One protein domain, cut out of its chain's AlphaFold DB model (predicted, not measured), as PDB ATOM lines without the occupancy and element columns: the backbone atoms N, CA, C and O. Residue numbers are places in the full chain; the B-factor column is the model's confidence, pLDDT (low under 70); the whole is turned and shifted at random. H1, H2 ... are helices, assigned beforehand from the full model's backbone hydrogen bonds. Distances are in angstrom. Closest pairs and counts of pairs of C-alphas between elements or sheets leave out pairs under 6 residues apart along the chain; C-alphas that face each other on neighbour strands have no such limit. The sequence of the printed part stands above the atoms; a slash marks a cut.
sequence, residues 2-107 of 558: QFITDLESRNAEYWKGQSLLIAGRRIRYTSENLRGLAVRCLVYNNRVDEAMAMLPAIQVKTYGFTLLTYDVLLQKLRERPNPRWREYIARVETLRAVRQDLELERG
ATOM      1  N   GLN A   2       2.427  -0.656 -52.464       88.88
ATOM      2  CA  GLN A   2       2.613   0.574 -53.258       88.88
ATOM      3  C   GLN A   2       1.302   1.278 -53.653       88.88
ATOM      4  O   GLN A   2       1.121   2.444 -53.338       88.88
ATOM      5  N   PHE A   3       0.336   0.535 -54.205       89.75
ATOM      6  CA  PHE A   3      -0.977   1.079 -54.580       89.75
ATOM      7  C   PHE A   3      -1.696   1.839 -53.449       89.75
ATOM      8  O   PHE A   3      -2.324   2.863 -53.695       89.75
ATOM      9  N   ILE A   4      -1.625   1.341 -52.209       88.19
ATOM     10  CA  ILE A   4      -2.295   1.974 -51.063       88.19
ATOM     11  C   ILE A   4      -1.594   3.282 -50.724       88.19
ATOM     12  O   ILE A   4      -2.269   4.288 -50.539       88.19
ATOM     13  N   THR A   5      -0.261   3.277 -50.705       90.56
ATOM     14  CA  THR A   5       0.549   4.478 -50.488       90.56
ATOM     15  C   THR A   5       0.269   5.535 -51.556       90.56
ATOM     16  O   THR A   5       0.018   6.692 -51.221       90.56
ATOM     17  N   ASP A   6       0.224   5.137 -52.830       93.62
ATOM     18  CA  ASP A   6      -0.056   6.044 -53.947       93.62
ATOM     19  C   ASP A   6      -1.468   6.635 -53.840       93.62
ATOM     20  O   ASP A   6      -1.670   7.837 -54.029       93.62
ATOM     21  N   LEU A   7      -2.457   5.804 -53.493       89.56
ATOM     22  CA  LEU A   7      -3.839   6.240 -53.316       89.56
ATOM     23  C   LEU A   7      -3.991   7.180 -52.112       89.56
ATOM     24  O   LEU A   7      -4.725   8.163 -52.196       89.56
ATOM     25  N   GLU A   8      -3.292   6.912 -51.009       91.56
ATOM     26  CA  GLU A   8      -3.249   7.794 -49.839       91.56
ATOM     27  C   GLU A   8      -2.608   9.143 -50.169       91.56
ATOM     28  O   GLU A   8      -3.171  10.170 -49.783       91.56
ATOM     29  N   SER A   9      -1.500   9.152 -50.922       94.44
ATOM     30  CA  SER A   9      -0.836  10.384 -51.374       94.44
ATOM     31  C   SER A   9      -1.761  11.216 -52.254       94.44
ATOM     32  O   SER A   9      -2.035  12.374 -51.941       94.44
ATOM     33  N   ARG A  10      -2.358  10.602 -53.284       94.31
ATOM     34  CA  ARG A  10      -3.293  11.289 -54.190       94.31
ATOM     35  C   ARG A  10      -4.542  11.787 -53.469       94.31
ATOM     36  O   ARG A  10      -5.013  12.889 -53.736       94.31
ATOM     37  N   ASN A  11      -5.085  11.007 -52.533       90.12
ATOM     38  CA  ASN A  11      -6.207  11.449 -51.707       90.12
ATOM     39  C   ASN A  11      -5.795  12.624 -50.802       90.12
ATOM     40  O   ASN A  11      -6.569  13.565 -50.637       90.12
ATOM     41  N   ALA A  12      -4.586  12.602 -50.237       92.00
ATOM     42  CA  ALA A  12      -4.062  13.710 -49.447       92.00
ATOM     43  C   ALA A  12      -3.888  14.984 -50.279       92.00
ATOM     44  O   ALA A  12      -4.328  16.044 -49.843       92.00
ATOM     45  N   GLU A  13      -3.308  14.882 -51.472       94.06
ATOM     46  CA  GLU A  13      -3.175  15.987 -52.429       94.06
ATOM     47  C   GLU A  13      -4.542  16.558 -52.818       94.06
ATOM     48  O   GLU A  13      -4.754  17.767 -52.713       94.06
ATOM     49  N   TYR A  14      -5.501  15.690 -53.154       91.50
ATOM     50  CA  TYR A  14      -6.868  16.089 -53.485       91.50
ATOM     51  C   TYR A  14      -7.515  16.904 -52.360       91.50
ATOM     52  O   TYR A  14      -7.999  18.011 -52.590       91.50
ATOM     53  N   TRP A  15      -7.499  16.393 -51.124       87.00
ATOM     54  CA  TRP A  15      -8.123  17.090 -49.996       87.00
ATOM     55  C   TRP A  15      -7.349  18.330 -49.548       87.00
ATOM     56  O   TRP A  15      -7.974  19.246 -49.031       87.00
ATOM     57  N   LYS A  16      -6.026  18.392 -49.749       88.75
ATOM     58  CA  LYS A  16      -5.236  19.611 -49.504       88.75
ATOM     59  C   LYS A  16      -5.560  20.714 -50.515       88.75
ATOM     60  O   LYS A  16      -5.597  21.876 -50.130       88.75
ATOM     61  N   GLY A  17      -5.824  20.357 -51.776       85.06
ATOM     62  CA  GLY A  17      -6.247  21.306 -52.814       85.06
ATOM     63  C   GLY A  17      -7.682  21.818 -52.633       85.06
ATOM     64  O   GLY A  17      -8.026  22.898 -53.104       85.06
ATOM     65  N   GLN A  18      -8.523  21.071 -51.915       74.56
ATOM     66  CA  GLN A  18      -9.870  21.488 -51.530       74.56
ATOM     67  C   GLN A  18      -9.785  22.268 -50.208       74.56
ATOM     68  O   GLN A  18      -9.747  21.660 -49.140       74.56
ATOM     69  N   SER A  19      -9.725  23.605 -50.268       50.75
ATOM     70  CA  SER A  19      -9.606  24.513 -49.108       50.75
ATOM     71  C   SER A  19     -10.765  24.357 -48.109       50.75
ATOM     72  O   SER A  19     -11.749  25.095 -48.122       50.75
ATOM     73  N   LEU A  20     -10.687  23.340 -47.252       61.44
ATOM     74  CA  LEU A  20     -11.732  22.980 -46.307       61.44
ATOM     75  C   LEU A  20     -11.112  22.671 -44.945       61.44
ATOM     76  O   LEU A  20     -10.219  21.833 -44.826       61.44
ATOM     77  N   LEU A  21     -11.695  23.248 -43.890       65.25
ATOM     78  CA  LEU A  21     -11.389  22.950 -42.479       65.25
ATOM     79  C   LEU A  21     -11.472  21.446 -42.137       65.25
ATOM     80  O   LEU A  21     -10.949  21.004 -41.119       65.25
ATOM     81  N   ILE A  22     -12.111  20.640 -42.993       68.88
ATOM     82  CA  ILE A  22     -12.286  19.192 -42.830       68.88
ATOM     83  C   ILE A  22     -11.246  18.335 -43.574       68.88
ATOM     84  O   ILE A  22     -11.306  17.108 -43.466       68.88
ATOM     85  N   ALA A  23     -10.312  18.932 -44.325       76.31
ATOM     86  CA  ALA A  23      -9.354  18.203 -45.162       76.31
ATOM     87  C   ALA A  23      -8.538  17.182 -44.354       76.31
ATOM     88  O   ALA A  23      -8.555  15.994 -44.671       76.31
ATOM     89  N   GLY A  24      -7.921  17.600 -43.243       77.19
ATOM     90  CA  GLY A  24      -7.134  16.701 -42.386       77.19
ATOM     91  C   GLY A  24      -7.940  15.503 -41.869       77.19
ATOM     92  O   GLY A  24      -7.470  14.364 -41.908       77.19
ATOM     93  N   ARG A  25      -9.202  15.731 -41.478       74.81
ATOM     94  CA  ARG A  25     -10.113  14.667 -41.036       74.81
ATOM     95  C   ARG A  25     -10.441  13.700 -42.169       74.81
ATOM     96  O   ARG A  25     -10.432  12.491 -41.952       74.81
ATOM     97  N   ARG A  26     -10.741  14.210 -43.368       78.19
ATOM     98  CA  ARG A  26     -11.063  13.385 -44.544       78.19
ATOM     99  C   ARG A  26      -9.869  12.546 -44.982       78.19
ATOM    100  O   ARG A  26     -10.045  11.357 -45.220       78.19
ATOM    101  N   ILE A  27      -8.669  13.126 -45.008       84.38
ATOM    102  CA  ILE A  27      -7.426  12.412 -45.327       84.38
ATOM    103  C   ILE A  27      -7.218  11.256 -44.351       84.38
ATOM    104  O   ILE A  27      -7.108  10.105 -44.777       84.38
ATOM    105  N   ARG A  28      -7.252  11.554 -43.047       81.75
ATOM    106  CA  ARG A  28      -7.076  10.556 -41.988       81.75
ATOM    107  C   ARG A  28      -8.129   9.454 -42.069       81.75
ATOM    108  O   ARG A  28      -7.789   8.281 -42.079       81.75
ATOM    109  N   TYR A  29      -9.401   9.826 -42.164       79.81
ATOM    110  CA  TYR A  29     -10.507   8.874 -42.215       79.81
ATOM    111  C   TYR A  29     -10.453   7.974 -43.458       79.81
ATOM    112  O   TYR A  29     -10.719   6.776 -43.361       79.81
ATOM    113  N   THR A  30     -10.110   8.520 -44.627       81.38
ATOM    114  CA  THR A  30      -9.952   7.714 -45.845       81.38
ATOM    115  C   THR A  30      -8.776   6.749 -45.709       81.38
ATOM    116  O   THR A  30      -8.940   5.577 -46.034       81.38
ATOM    117  N   SER A  31      -7.637   7.198 -45.173       86.25
ATOM    118  CA  SER A  31      -6.469   6.342 -44.913       86.25
ATOM    119  C   SER A  31      -6.788   5.218 -43.915       86.25
ATOM    120  O   SER A  31      -6.566   4.045 -44.220       86.25
ATOM    121  N   GLU A  32      -7.409   5.539 -42.772       86.12
ATOM    122  CA  GLU A  32      -7.818   4.553 -41.757       86.12
ATOM    123  C   GLU A  32      -8.763   3.490 -42.348       86.12
ATOM    124  O   GLU A  32      -8.579   2.295 -42.110       86.12
ATOM    125  N   ASN A  33      -9.746   3.899 -43.158       81.38
ATOM    126  CA  ASN A  33     -10.690   2.968 -43.781       81.38
ATOM    127  C   ASN A  33     -10.065   2.142 -44.906       81.38
ATOM    128  O   ASN A  33     -10.341   0.946 -45.001       81.38
ATOM    129  N   LEU A  34      -9.235   2.756 -45.751       86.81
ATOM    130  CA  LEU A  34      -8.574   2.080 -46.863       86.81
ATOM    131  C   LEU A  34      -7.608   1.013 -46.345       86.81
ATOM    132  O   LEU A  34      -7.689  -0.143 -46.763       86.81
ATOM    133  N   ARG A  35      -6.750   1.372 -45.383       91.75
ATOM    134  CA  ARG A  35      -5.845   0.418 -44.730       91.75
ATOM    135  C   ARG A  35      -6.613  -0.631 -43.939       91.75
ATOM    136  O   ARG A  35      -6.322  -1.812 -44.074       91.75
ATOM    137  N   GLY A  36      -7.645  -0.231 -43.192       89.81
ATOM    138  CA  GLY A  36      -8.492  -1.166 -42.455       89.81
ATOM    139  C   GLY A  36      -9.202  -2.179 -43.361       89.81
ATOM    140  O   GLY A  36      -9.351  -3.341 -42.981       89.81
ATOM    141  N   LEU A  37      -9.612  -1.770 -44.567       86.19
ATOM    142  CA  LEU A  37     -10.168  -2.656 -45.591       86.19
ATOM    143  C   LEU A  37      -9.097  -3.572 -46.189       86.19
ATOM    144  O   LEU A  37      -9.336  -4.770 -46.300       86.19
ATOM    145  N   ALA A  38      -7.929  -3.032 -46.535       93.25
ATOM    146  CA  ALA A  38      -6.823  -3.807 -47.085       93.25
ATOM    147  C   ALA A  38      -6.345  -4.899 -46.120       93.25
ATOM    148  O   ALA A  38      -6.204  -6.044 -46.541       93.25
ATOM    149  N   VAL A  39      -6.209  -4.580 -44.828       94.19
ATOM    150  CA  VAL A  39      -5.919  -5.554 -43.762       94.19
ATOM    151  C   VAL A  39      -6.942  -6.685 -43.791       94.19
ATOM    152  O   VAL A  39      -6.559  -7.845 -43.896       94.19
ATOM    153  N   ARG A  40      -8.247  -6.373 -43.791       90.81
ATOM    154  CA  ARG A  40      -9.299  -7.404 -43.856       90.81
ATOM    155  C   ARG A  40      -9.187  -8.257 -45.122       90.81
ATOM    156  O   ARG A  40      -9.259  -9.475 -45.030       90.81
ATOM    157  N   CYS A  41      -8.970  -7.650 -46.290       90.69
ATOM    158  CA  CYS A  41      -8.789  -8.389 -47.541       90.69
ATOM    159  C   CYS A  41      -7.563  -9.315 -47.498       90.69
ATOM    160  O   CYS A  41      -7.652 -10.454 -47.948       90.69
ATOM    161  N   LEU A  42      -6.436  -8.864 -46.947       94.12
ATOM    162  CA  LEU A  42      -5.232  -9.687 -46.793       94.12
ATOM    163  C   LEU A  42      -5.481 -10.863 -45.843       94.12
ATOM    164  O   LEU A  42      -5.129 -11.996 -46.169       94.12
ATOM    165  N   VAL A  43      -6.174 -10.621 -44.726       93.69
ATOM    166  CA  VAL A  43      -6.587 -11.658 -43.768       93.69
ATOM    167  C   VAL A  43      -7.477 -12.712 -44.432       93.69
ATOM    168  O   VAL A  43      -7.223 -13.908 -44.277       93.69
ATOM    169  N   TYR A  44      -8.472 -12.297 -45.225       87.06
ATOM    170  CA  TYR A  44      -9.343 -13.226 -45.958       87.06
ATOM    171  C   TYR A  44      -8.589 -14.058 -47.002       87.06
ATOM    172  O   TYR A  44      -8.930 -15.217 -47.214       87.06
ATOM    173  N   ASN A  45      -7.529 -13.507 -47.595       93.44
ATOM    174  CA  ASN A  45      -6.657 -14.221 -48.530       93.44
ATOM    175  C   ASN A  45      -5.529 -15.011 -47.833       93.44
ATOM    176  O   ASN A  45      -4.585 -15.433 -48.493       93.44
ATOM    177  N   ASN A  46      -5.599 -15.212 -46.509       93.31
ATOM    178  CA  ASN A  46      -4.578 -15.885 -45.692       93.31
ATOM    179  C   ASN A  46      -3.169 -15.250 -45.762       93.31
ATOM    180  O   ASN A  46      -2.181 -15.908 -45.449       93.31
ATOM    181  N   ARG A  47      -3.058 -13.963 -46.113       95.94
ATOM    182  CA  ARG A  47      -1.796 -13.196 -46.151       95.94
ATOM    183  C   ARG A  47      -1.618 -12.400 -44.855       95.94
ATOM    184  O   ARG A  47      -1.605 -11.170 -44.853       95.94
ATOM    185  N   VAL A  48      -1.561 -13.117 -43.731       95.44
ATOM    186  CA  VAL A  48      -1.603 -12.531 -42.378       95.44
ATOM    187  C   VAL A  48      -0.374 -11.672 -42.079       95.44
ATOM    188  O   VAL A  48      -0.528 -10.578 -41.546       95.44
ATOM    189  N   ASP A  49       0.823 -12.100 -42.479       95.19
ATOM    190  CA  ASP A  49       2.061 -11.352 -42.206       95.19
ATOM    191  C   ASP A  49       2.048  -9.967 -42.876       95.19
ATOM    192  O   ASP A  49       2.425  -8.957 -42.281       95.19
ATOM    193  N   GLU A  50       1.503  -9.884 -44.090       95.31
ATOM    194  CA  GLU A  50       1.317  -8.613 -44.794       95.31
ATOM    195  C   GLU A  50       0.246  -7.744 -44.136       95.31
ATOM    196  O   GLU A  50       0.416  -6.530 -44.024       95.31
ATOM    197  N   ALA A  51      -0.844  -8.352 -43.660       95.56
ATOM    198  CA  ALA A  51      -1.871  -7.645 -42.903       95.56
ATOM    199  C   ALA A  51      -1.300  -7.050 -41.602       95.56
ATOM    200  O   ALA A  51      -1.638  -5.924 -41.233       95.56
ATOM    201  N   MET A  52      -0.388  -7.770 -40.942       94.88
ATOM    202  CA  MET A  52       0.316  -7.312 -39.744       94.88
ATOM    203  C   MET A  52       1.303  -6.181 -40.044       94.88
ATOM    204  O   MET A  52       1.379  -5.221 -39.274       94.88
ATOM    205  N   ALA A  53       2.001  -6.243 -41.182       93.81
ATOM    206  CA  ALA A  53       2.881  -5.170 -41.649       93.81
ATOM    207  C   ALA A  53       2.124  -3.859 -41.945       93.81
ATOM    208  O   ALA A  53       2.710  -2.778 -41.903       93.81
ATOM    209  N   MET A  54       0.815  -3.934 -42.213       92.44
ATOM    210  CA  MET A  54      -0.048  -2.768 -42.420       92.44
ATOM    211  C   MET A  54      -0.550  -2.109 -41.129       92.44
ATOM    212  O   MET A  54      -1.071  -0.989 -41.197       92.44
ATOM    213  N   LEU A  55      -0.440  -2.774 -39.974       92.00
ATOM    214  CA  LEU A  55      -0.912  -2.217 -38.708       92.00
ATOM    215  C   LEU A  55      -0.068  -1.008 -38.282       92.00
ATOM    216  O   LEU A  55       1.159  -1.036 -38.421       92.00
ATOM    217  N   PRO A  56      -0.687   0.031 -37.691       87.88
ATOM    218  CA  PRO A  56       0.062   1.151 -37.144       87.88
ATOM    219  C   PRO A  56       1.018   0.685 -36.034       87.88
ATOM    220  O   PRO A  56       0.821  -0.349 -35.377       87.88
ATOM    221  N   ALA A  57       2.083   1.455 -35.821       85.44
ATOM    222  CA  ALA A  57       2.911   1.303 -34.633       85.44
ATOM    223  C   ALA A  57       2.095   1.707 -33.393       85.44
ATOM    224  O   ALA A  57       1.322   2.663 -33.443       85.44
ATOM    225  N   ILE A  58       2.291   1.000 -32.275       78.50
ATOM    226  CA  ILE A  58       1.517   1.183 -31.027       78.50
ATOM    227  C   ILE A  58       1.590   2.634 -30.517       78.50
ATOM    228  O   ILE A  58       0.643   3.154 -29.938       78.50
ATOM    229  N   GLN A  59       2.704   3.314 -30.784       74.44
ATOM    230  CA  GLN A  59       2.981   4.677 -30.329       74.44
ATOM    231  C   GLN A  59       2.163   5.747 -31.074       74.44
ATOM    232  O   GLN A  59       2.026   6.874 -30.597       74.44
ATOM    233  N   VAL A  60       1.589   5.422 -32.237       72.62
ATOM    234  CA  VAL A  60       0.905   6.401 -33.086       72.62
ATOM    235  C   VAL A  60      -0.580   6.467 -32.721       72.62
ATOM    236  O   VAL A  60      -1.434   5.875 -33.379       72.62
ATOM    237  N   LYS A  61      -0.913   7.253 -31.686       62.03
ATOM    238  CA  LYS A  61      -2.304   7.478 -31.218       62.03
ATOM    239  C   LYS A  61      -3.239   8.076 -32.285       62.03
ATOM    240  O   LYS A  61      -4.462   8.073 -32.139       62.03
ATOM    241  N   THR A  62      -2.683   8.628 -33.360       56.62
ATOM    242  CA  THR A  62      -3.427   9.324 -34.416       56.62
ATOM    243  C   THR A  62      -3.969   8.415 -35.512       56.62
ATOM    244  O   THR A  62      -4.759   8.906 -36.307       56.62
ATOM    245  N   TYR A  63      -3.653   7.119 -35.554       60.44
ATOM    246  CA  TYR A  63      -4.211   6.208 -36.560       60.44
ATOM    247  C   TYR A  63      -4.789   4.973 -35.885       60.44
ATOM    248  O   TYR A  63      -4.060   4.164 -35.322       60.44
ATOM    249  N   GLY A  64      -6.113   4.823 -35.937       73.81
ATOM    250  CA  GLY A  64      -6.776   3.638 -35.402       73.81
ATOM    251  C   GLY A  64      -7.731   3.054 -36.425       73.81
ATOM    252  O   GLY A  64      -8.641   3.751 -36.872       73.81
ATOM    253  N   PHE A  65      -7.553   1.778 -36.765       87.06
ATOM    254  CA  PHE A  65      -8.546   1.054 -37.551       87.06
ATOM    255  C   PHE A  65      -9.860   0.914 -36.778       87.06
ATOM    256  O   PHE A  65      -9.921   1.107 -35.563       87.06
ATOM    257  N   THR A  66     -10.931   0.588 -37.498       83.19
ATOM    258  CA  THR A  66     -12.211   0.211 -36.883       83.19
ATOM    259  C   THR A  66     -12.026  -1.022 -36.000       83.19
ATOM    260  O   THR A  66     -11.278  -1.913 -36.406       83.19
ATOM    261  N   LEU A  67     -12.751  -1.126 -34.875       84.06
ATOM    262  CA  LEU A  67     -12.723  -2.310 -33.997       84.06
ATOM    263  C   LEU A  67     -12.895  -3.619 -34.784       84.06
ATOM    264  O   LEU A  67     -12.080  -4.525 -34.650       84.06
ATOM    265  N   LEU A  68     -13.820  -3.623 -35.753       83.94
ATOM    266  CA  LEU A  68     -14.052  -4.738 -36.677       83.94
ATOM    267  C   LEU A  68     -12.785  -5.251 -37.385       83.94
ATOM    268  O   LEU A  68     -12.663  -6.442 -37.646       83.94
ATOM    269  N   THR A  69     -11.850  -4.373 -37.760       90.75
ATOM    270  CA  THR A  69     -10.603  -4.802 -38.418       90.75
ATOM    271  C   THR A  69      -9.733  -5.606 -37.460       90.75
ATOM    272  O   THR A  69      -9.171  -6.619 -37.873       90.75
ATOM    273  N   TYR A  70      -9.643  -5.180 -36.199       94.19
ATOM    274  CA  TYR A  70      -8.911  -5.916 -35.174       94.19
ATOM    275  C   TYR A  70      -9.618  -7.225 -34.823       94.19
ATOM    276  O   TYR A  70      -8.950  -8.245 -34.714       94.19
ATOM    277  N   ASP A  71     -10.951  -7.226 -34.740       87.31
ATOM    278  CA  ASP A  71     -11.734  -8.434 -34.452       87.31
ATOM    279  C   ASP A  71     -11.550  -9.505 -35.540       87.31
ATOM    280  O   ASP A  71     -11.243 -10.652 -35.224       87.31
ATOM    281  N   VAL A  72     -11.644  -9.127 -36.823       85.81
ATOM    282  CA  VAL A  72     -11.413 -10.043 -37.961       85.81
ATOM    283  C   VAL A  72      -9.991 -10.612 -37.939       85.81
ATOM    284  O   VAL A  72      -9.780 -11.792 -38.220       85.81
ATOM    285  N   LEU A  73      -9.003  -9.782 -37.599       94.44
ATOM    286  CA  LEU A  73      -7.608 -10.201 -37.519       94.44
ATOM    287  C   LEU A  73      -7.372 -11.150 -36.331       94.44
ATOM    288  O   LEU A  73      -6.747 -12.191 -36.513       94.44
ATOM    289  N   LEU A  74      -7.918 -10.844 -35.148       95.44
ATOM    290  CA  LEU A  74      -7.840 -11.710 -33.964       95.44
ATOM    291  C   LEU A  74      -8.528 -13.047 -34.190       95.44
ATOM    292  O   LEU A  74      -7.965 -14.079 -33.832       95.44
ATOM    293  N   GLN A  75      -9.712 -13.037 -34.803       90.69
ATOM    294  CA  GLN A  75     -10.415 -14.259 -35.169       90.69
ATOM    295  C   GLN A  75      -9.508 -15.146 -36.028       90.69
ATOM    296  O   GLN A  75      -9.259 -16.298 -35.675       90.69
ATOM    297  N   LYS A  76      -8.920 -14.590 -37.097       92.12
ATOM    298  CA  LYS A  76      -8.055 -15.362 -37.994       92.12
ATOM    299  C   LYS A  76      -6.783 -15.880 -37.320       92.12
ATOM    300  O   LYS A  76      -6.381 -17.015 -37.570       92.12
ATOM    301  N   LEU A  77      -6.151 -15.060 -36.479       94.38
ATOM    302  CA  LEU A  77      -4.949 -15.439 -35.731       94.38
ATOM    303  C   LEU A  77      -5.232 -16.565 -34.721       94.38
ATOM    304  O   LEU A  77      -4.358 -17.390 -34.472       94.38
ATOM    305  N   ARG A  78      -6.443 -16.615 -34.154       93.75
ATOM    306  CA  ARG A  78      -6.862 -17.646 -33.189       93.75
ATOM    307  C   ARG A  78      -7.317 -18.946 -33.858       93.75
ATOM    308  O   ARG A  78      -7.095 -20.012 -33.297       93.75
ATOM    309  N   GLU A  79      -7.900 -18.876 -35.055       90.81
ATOM    310  CA  GLU A  79      -8.364 -20.051 -35.815       90.81
ATOM    311  C   GLU A  79      -7.238 -21.029 -36.187       90.81
ATOM    312  O   GLU A  79      -7.487 -22.224 -36.336       90.81
ATOM    313  N   ARG A  80      -6.002 -20.544 -36.374       86.56
ATOM    314  CA  ARG A  80      -4.854 -21.390 -36.734       86.56
ATOM    315  C   ARG A  80      -3.683 -21.118 -35.791       86.56
ATOM    316  O   ARG A  80      -2.980 -20.127 -35.983       86.56
ATOM    317  N   PRO A  81      -3.438 -21.973 -34.787       80.94
ATOM    318  CA  PRO A  81      -2.368 -21.745 -33.827       80.94
ATOM    319  C   PRO A  81      -0.997 -21.838 -34.513       80.94
ATOM    320  O   PRO A  81      -0.529 -22.915 -34.869       80.94
ATOM    321  N   ASN A  82      -0.342 -20.688 -34.683       92.56
ATOM    322  CA  ASN A  82       1.047 -20.578 -35.117       92.56
ATOM    323  C   ASN A  82       1.860 -19.940 -33.977       92.56
ATOM    324  O   ASN A  82       1.476 -18.870 -33.495       92.56
ATOM    325  N   PRO A  83       2.984 -20.536 -33.534       91.44
ATOM    326  CA  PRO A  83       3.817 -19.970 -32.472       91.44
ATOM    327  C   PRO A  83       4.241 -18.516 -32.724       91.44
ATOM    328  O   PRO A  83       4.246 -17.718 -31.789       91.44
ATOM    329  N   ARG A  84       4.507 -18.146 -33.988       88.81
ATOM    330  CA  ARG A  84       4.871 -16.772 -34.384       88.81
ATOM    331  C   ARG A  84       3.728 -15.771 -34.211       88.81
ATOM    332  O   ARG A  84       3.964 -14.580 -34.061       88.81
ATOM    333  N   TRP A  85       2.481 -16.237 -34.212       92.75
ATOM    334  CA  TRP A  85       1.306 -15.372 -34.123       92.75
ATOM    335  C   TRP A  85       0.938 -14.985 -32.693       92.75
ATOM    336  O   TRP A  85       0.112 -14.095 -32.517       92.75
ATOM    337  N   ARG A  86       1.560 -15.578 -31.665       92.12
ATOM    338  CA  ARG A  86       1.322 -15.165 -30.271       92.12
ATOM    339  C   ARG A  86       1.662 -13.691 -30.053       92.12
ATOM    340  O   ARG A  86       0.871 -12.960 -29.464       92.12
ATOM    341  N   GLU A  87       2.790 -13.240 -30.598       92.62
ATOM    342  CA  GLU A  87       3.195 -11.829 -30.548       92.62
ATOM    343  C   GLU A  87       2.220 -10.931 -31.322       92.62
ATOM    344  O   GLU A  87       1.898  -9.820 -30.895       92.62
ATOM    345  N   TYR A  88       1.696 -11.426 -32.446       94.62
ATOM    346  CA  TYR A  88       0.707 -10.709 -33.247       94.62
ATOM    347  C   TYR A  88      -0.618 -10.550 -32.508       94.62
ATOM    348  O   TYR A  88      -1.173  -9.454 -32.515       94.62
ATOM    349  N   ILE A  89      -1.090 -11.593 -31.822       94.62
ATOM    350  CA  ILE A  89      -2.306 -11.541 -31.002       94.62
ATOM    351  C   ILE A  89      -2.162 -10.464 -29.923       94.62
ATOM    352  O   ILE A  89      -2.987  -9.553 -29.881       94.62
ATOM    353  N   ALA A  90      -1.076 -10.489 -29.141       93.50
ATOM    354  CA  ALA A  90      -0.836  -9.502 -28.085       93.50
ATOM    355  C   ALA A  90      -0.787  -8.059 -28.630       93.50
ATOM    356  O   ALA A  90      -1.381  -7.133 -28.064       93.50
ATOM    357  N   ARG A  91      -0.127  -7.855 -29.780       94.19
ATOM    358  CA  ARG A  91      -0.074  -6.547 -30.448       94.19
ATOM    359  C   ARG A  91      -1.456  -6.076 -30.905       94.19
ATOM    360  O   ARG A  91      -1.787  -4.903 -30.732       94.19
ATOM    361  N   VAL A  92      -2.254  -6.958 -31.506       94.12
ATOM    362  CA  VAL A  92      -3.592  -6.613 -32.008       94.12
ATOM    363  C   VAL A  92      -4.558  -6.342 -30.855       94.12
ATOM    364  O   VAL A  92      -5.323  -5.384 -30.937       94.12
ATOM    365  N   GLU A  93      -4.488  -7.106 -29.764       93.81
ATOM    366  CA  GLU A  93      -5.271  -6.862 -28.544       93.81
ATOM    367  C   GLU A  93      -4.942  -5.503 -27.927       93.81
ATOM    368  O   GLU A  93      -5.854  -4.744 -27.602       93.81
ATOM    369  N   THR A  94      -3.658  -5.142 -27.870       92.69
ATOM    370  CA  THR A  94      -3.222  -3.821 -27.390       92.69
ATOM    371  C   THR A  94      -3.793  -2.698 -28.261       92.69
ATOM    372  O   THR A  94      -4.381  -1.747 -27.749       92.69
ATOM    373  N   LEU A  95      -3.674  -2.808 -29.589       91.56
ATOM    374  CA  LEU A  95      -4.221  -1.810 -30.520       91.56
ATOM    375  C   LEU A  95      -5.754  -1.719 -30.449       91.56
ATOM    376  O   LEU A  95      -6.317  -0.627 -30.575       91.56
ATOM    377  N   ARG A  96      -6.430  -2.852 -30.231       91.75
ATOM    378  CA  ARG A  96      -7.880  -2.929 -30.042       91.75
ATOM    379  C   ARG A  96      -8.310  -2.242 -28.747       91.75
ATOM    380  O   ARG A  96      -9.245  -1.449 -28.799       91.75
ATOM    381  N   ALA A  97      -7.623  -2.501 -27.635       85.69
ATOM    382  CA  ALA A  97      -7.894  -1.874 -26.341       85.69
ATOM    383  C   ALA A  97      -7.724  -0.350 -26.418       85.69
ATOM    384  O   ALA A  97      -8.666   0.384 -26.138       85.69
ATOM    385  N   VAL A  98      -6.597   0.126 -26.965       85.19
ATOM    386  CA  VAL A  98      -6.365   1.566 -27.191       85.19
ATOM    387  C   VAL A  98      -7.472   2.182 -28.051       85.19
ATOM    388  O   VAL A  98      -7.922   3.299 -27.797       85.19
ATOM    389  N   ARG A  99      -7.942   1.471 -29.086       84.62
ATOM    390  CA  ARG A  99      -9.038   1.970 -29.925       84.62
ATOM    391  C   ARG A  99     -10.368   2.022 -29.174       84.62
ATOM    392  O   ARG A  99     -11.115   2.976 -29.377       84.62
ATOM    393  N   GLN A 100     -10.661   1.010 -28.367       79.62
ATOM    394  CA  GLN A 100     -11.866   0.934 -27.549       79.62
ATOM    395  C   GLN A 100     -11.896   2.086 -26.537       79.62
ATOM    396  O   GLN A 100     -12.893   2.807 -26.481       79.62
ATOM    397  N   ASP A 101     -10.780   2.342 -25.853       74.25
ATOM    398  CA  ASP A 101     -10.625   3.468 -24.923       74.25
ATOM    399  C   ASP A 101     -10.838   4.811 -25.629       74.25
ATOM    400  O   ASP A 101     -11.602   5.648 -25.159       74.25
ATOM    401  N   LEU A 102     -10.270   4.992 -26.826       71.88
ATOM    402  CA  LEU A 102     -10.502   6.196 -27.634       71.88
ATOM    403  C   LEU A 102     -11.965   6.357 -28.081       71.88
ATOM    404  O   LEU A 102     -12.402   7.479 -28.349       71.88
ATOM    405  N   GLU A 103     -12.722   5.272 -28.251       65.12
ATOM    406  CA  GLU A 103     -14.153   5.339 -28.576       65.12
ATOM    407  C   GLU A 103     -15.005   5.672 -27.344       65.12
ATOM    408  O   GLU A 103     -15.917   6.494 -27.463       65.12
ATOM    409  N   LEU A 104     -14.631   5.148 -26.172       57.75
ATOM    410  CA  LEU A 104     -15.186   5.509 -24.863       57.75
ATOM    411  C   LEU A 104     -14.916   6.986 -24.515       57.75
ATOM    412  O   LEU A 104     -15.849   7.731 -24.214       57.75
ATOM    413  N   GLU A 105     -13.668   7.451 -24.633       52.06
ATOM    414  CA  GLU A 105     -13.252   8.837 -24.351       52.06
ATOM    415  C   GLU A 105     -13.921   9.864 -25.270       52.06
ATOM    416  O   GLU A 105     -14.169  11.006 -24.881       52.06
ATOM    417  N   ARG A 106     -14.252   9.471 -26.503       55.78
ATOM    418  CA  ARG A 106     -14.953  10.347 -27.450       55.78
ATOM    419  C   ARG A 106     -16.417  10.585 -27.084       55.78
ATOM    420  O   ARG A 106     -17.084  11.306 -27.829       55.78
ATOM    421  N   GLY A 107     -16.905  10.027 -25.971       36.34
ATOM    422  CA  GLY A 107     -18.279  10.218 -25.508       36.34
ATOM    423  C   GLY A 107     -19.278   9.786 -26.572       36.34
ATOM    424  O   GLY A 107     -20.309  10.427 -26.768       36.34
TER     425      GLY A 107
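This is residues 2 to 107 of the 558 residues of an uncharacterized protein of Hypholoma sublateritium (strain FD-334 SS-4) (UniProt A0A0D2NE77). Two helical hairpins, H1 with H2 and H4 with H5, are packed side by side but shifted along the longest axis: H1 lies along the first part of the long helix H2, and H4 along its last part. Short H3 folds back on the last part of H2, and H5 lies beyond H4. The printed part has 106 residues with five named helices, H1 to H5 in chain order, and no named strand; its class is all helix. It is compact, with a radius of gyration of the C-alphas of 14.9 A and spans of 49 by 34 by 20 A.

The hub is H2, residues 23 to 44. H1, residues 2 to 17, touches it, closest at the C-alphas of Trp 15 and Ala 23, 5.1 A apart; this hairpin has a shallow tilt of 17 degrees, opposite ways. H3, residues 48 to 53, forms a hairpin with H2 and touches residues 38 to 43 alone, closest at the C-alphas of Val 39 and Ala 51, 4.6 A. H4, residues 67 to 79, touches residues 36 to 43 of H2 alone, closest at the C-alphas of Gly 36 and Thr 69, 5.8 A, at a shallow tilt of 18 degrees, the same way. H5, residues 85 to 105, touches H4 in a hairpin, closest at the C-alphas of Tyr 70 and Arg 96, 6.0 A, but is apart from H2. In H1 to H5 every O i to N i+4 pair is within hydrogen-bond range.

H2 is 31.4 A long, H5 29.9 A, H1 22.6 A, H4 18.4 A and H3 8.6 A. H1 begins at C-alpha 2 (2.613, 0.574, -53.258), and H5 ends at C-alpha 105 (-13.252, 8.837, -24.351).

The two farthest C-alphas, those of Ser 19 and Pro 83, are 49.4 A apart. The printed part has no cut. Residues 54 to 66 make the long link from H3 to H4. Residues 17 to 22 stand free. Residues 19 to 22, 61 to 63 and 103 to 107 have pLDDT under 70.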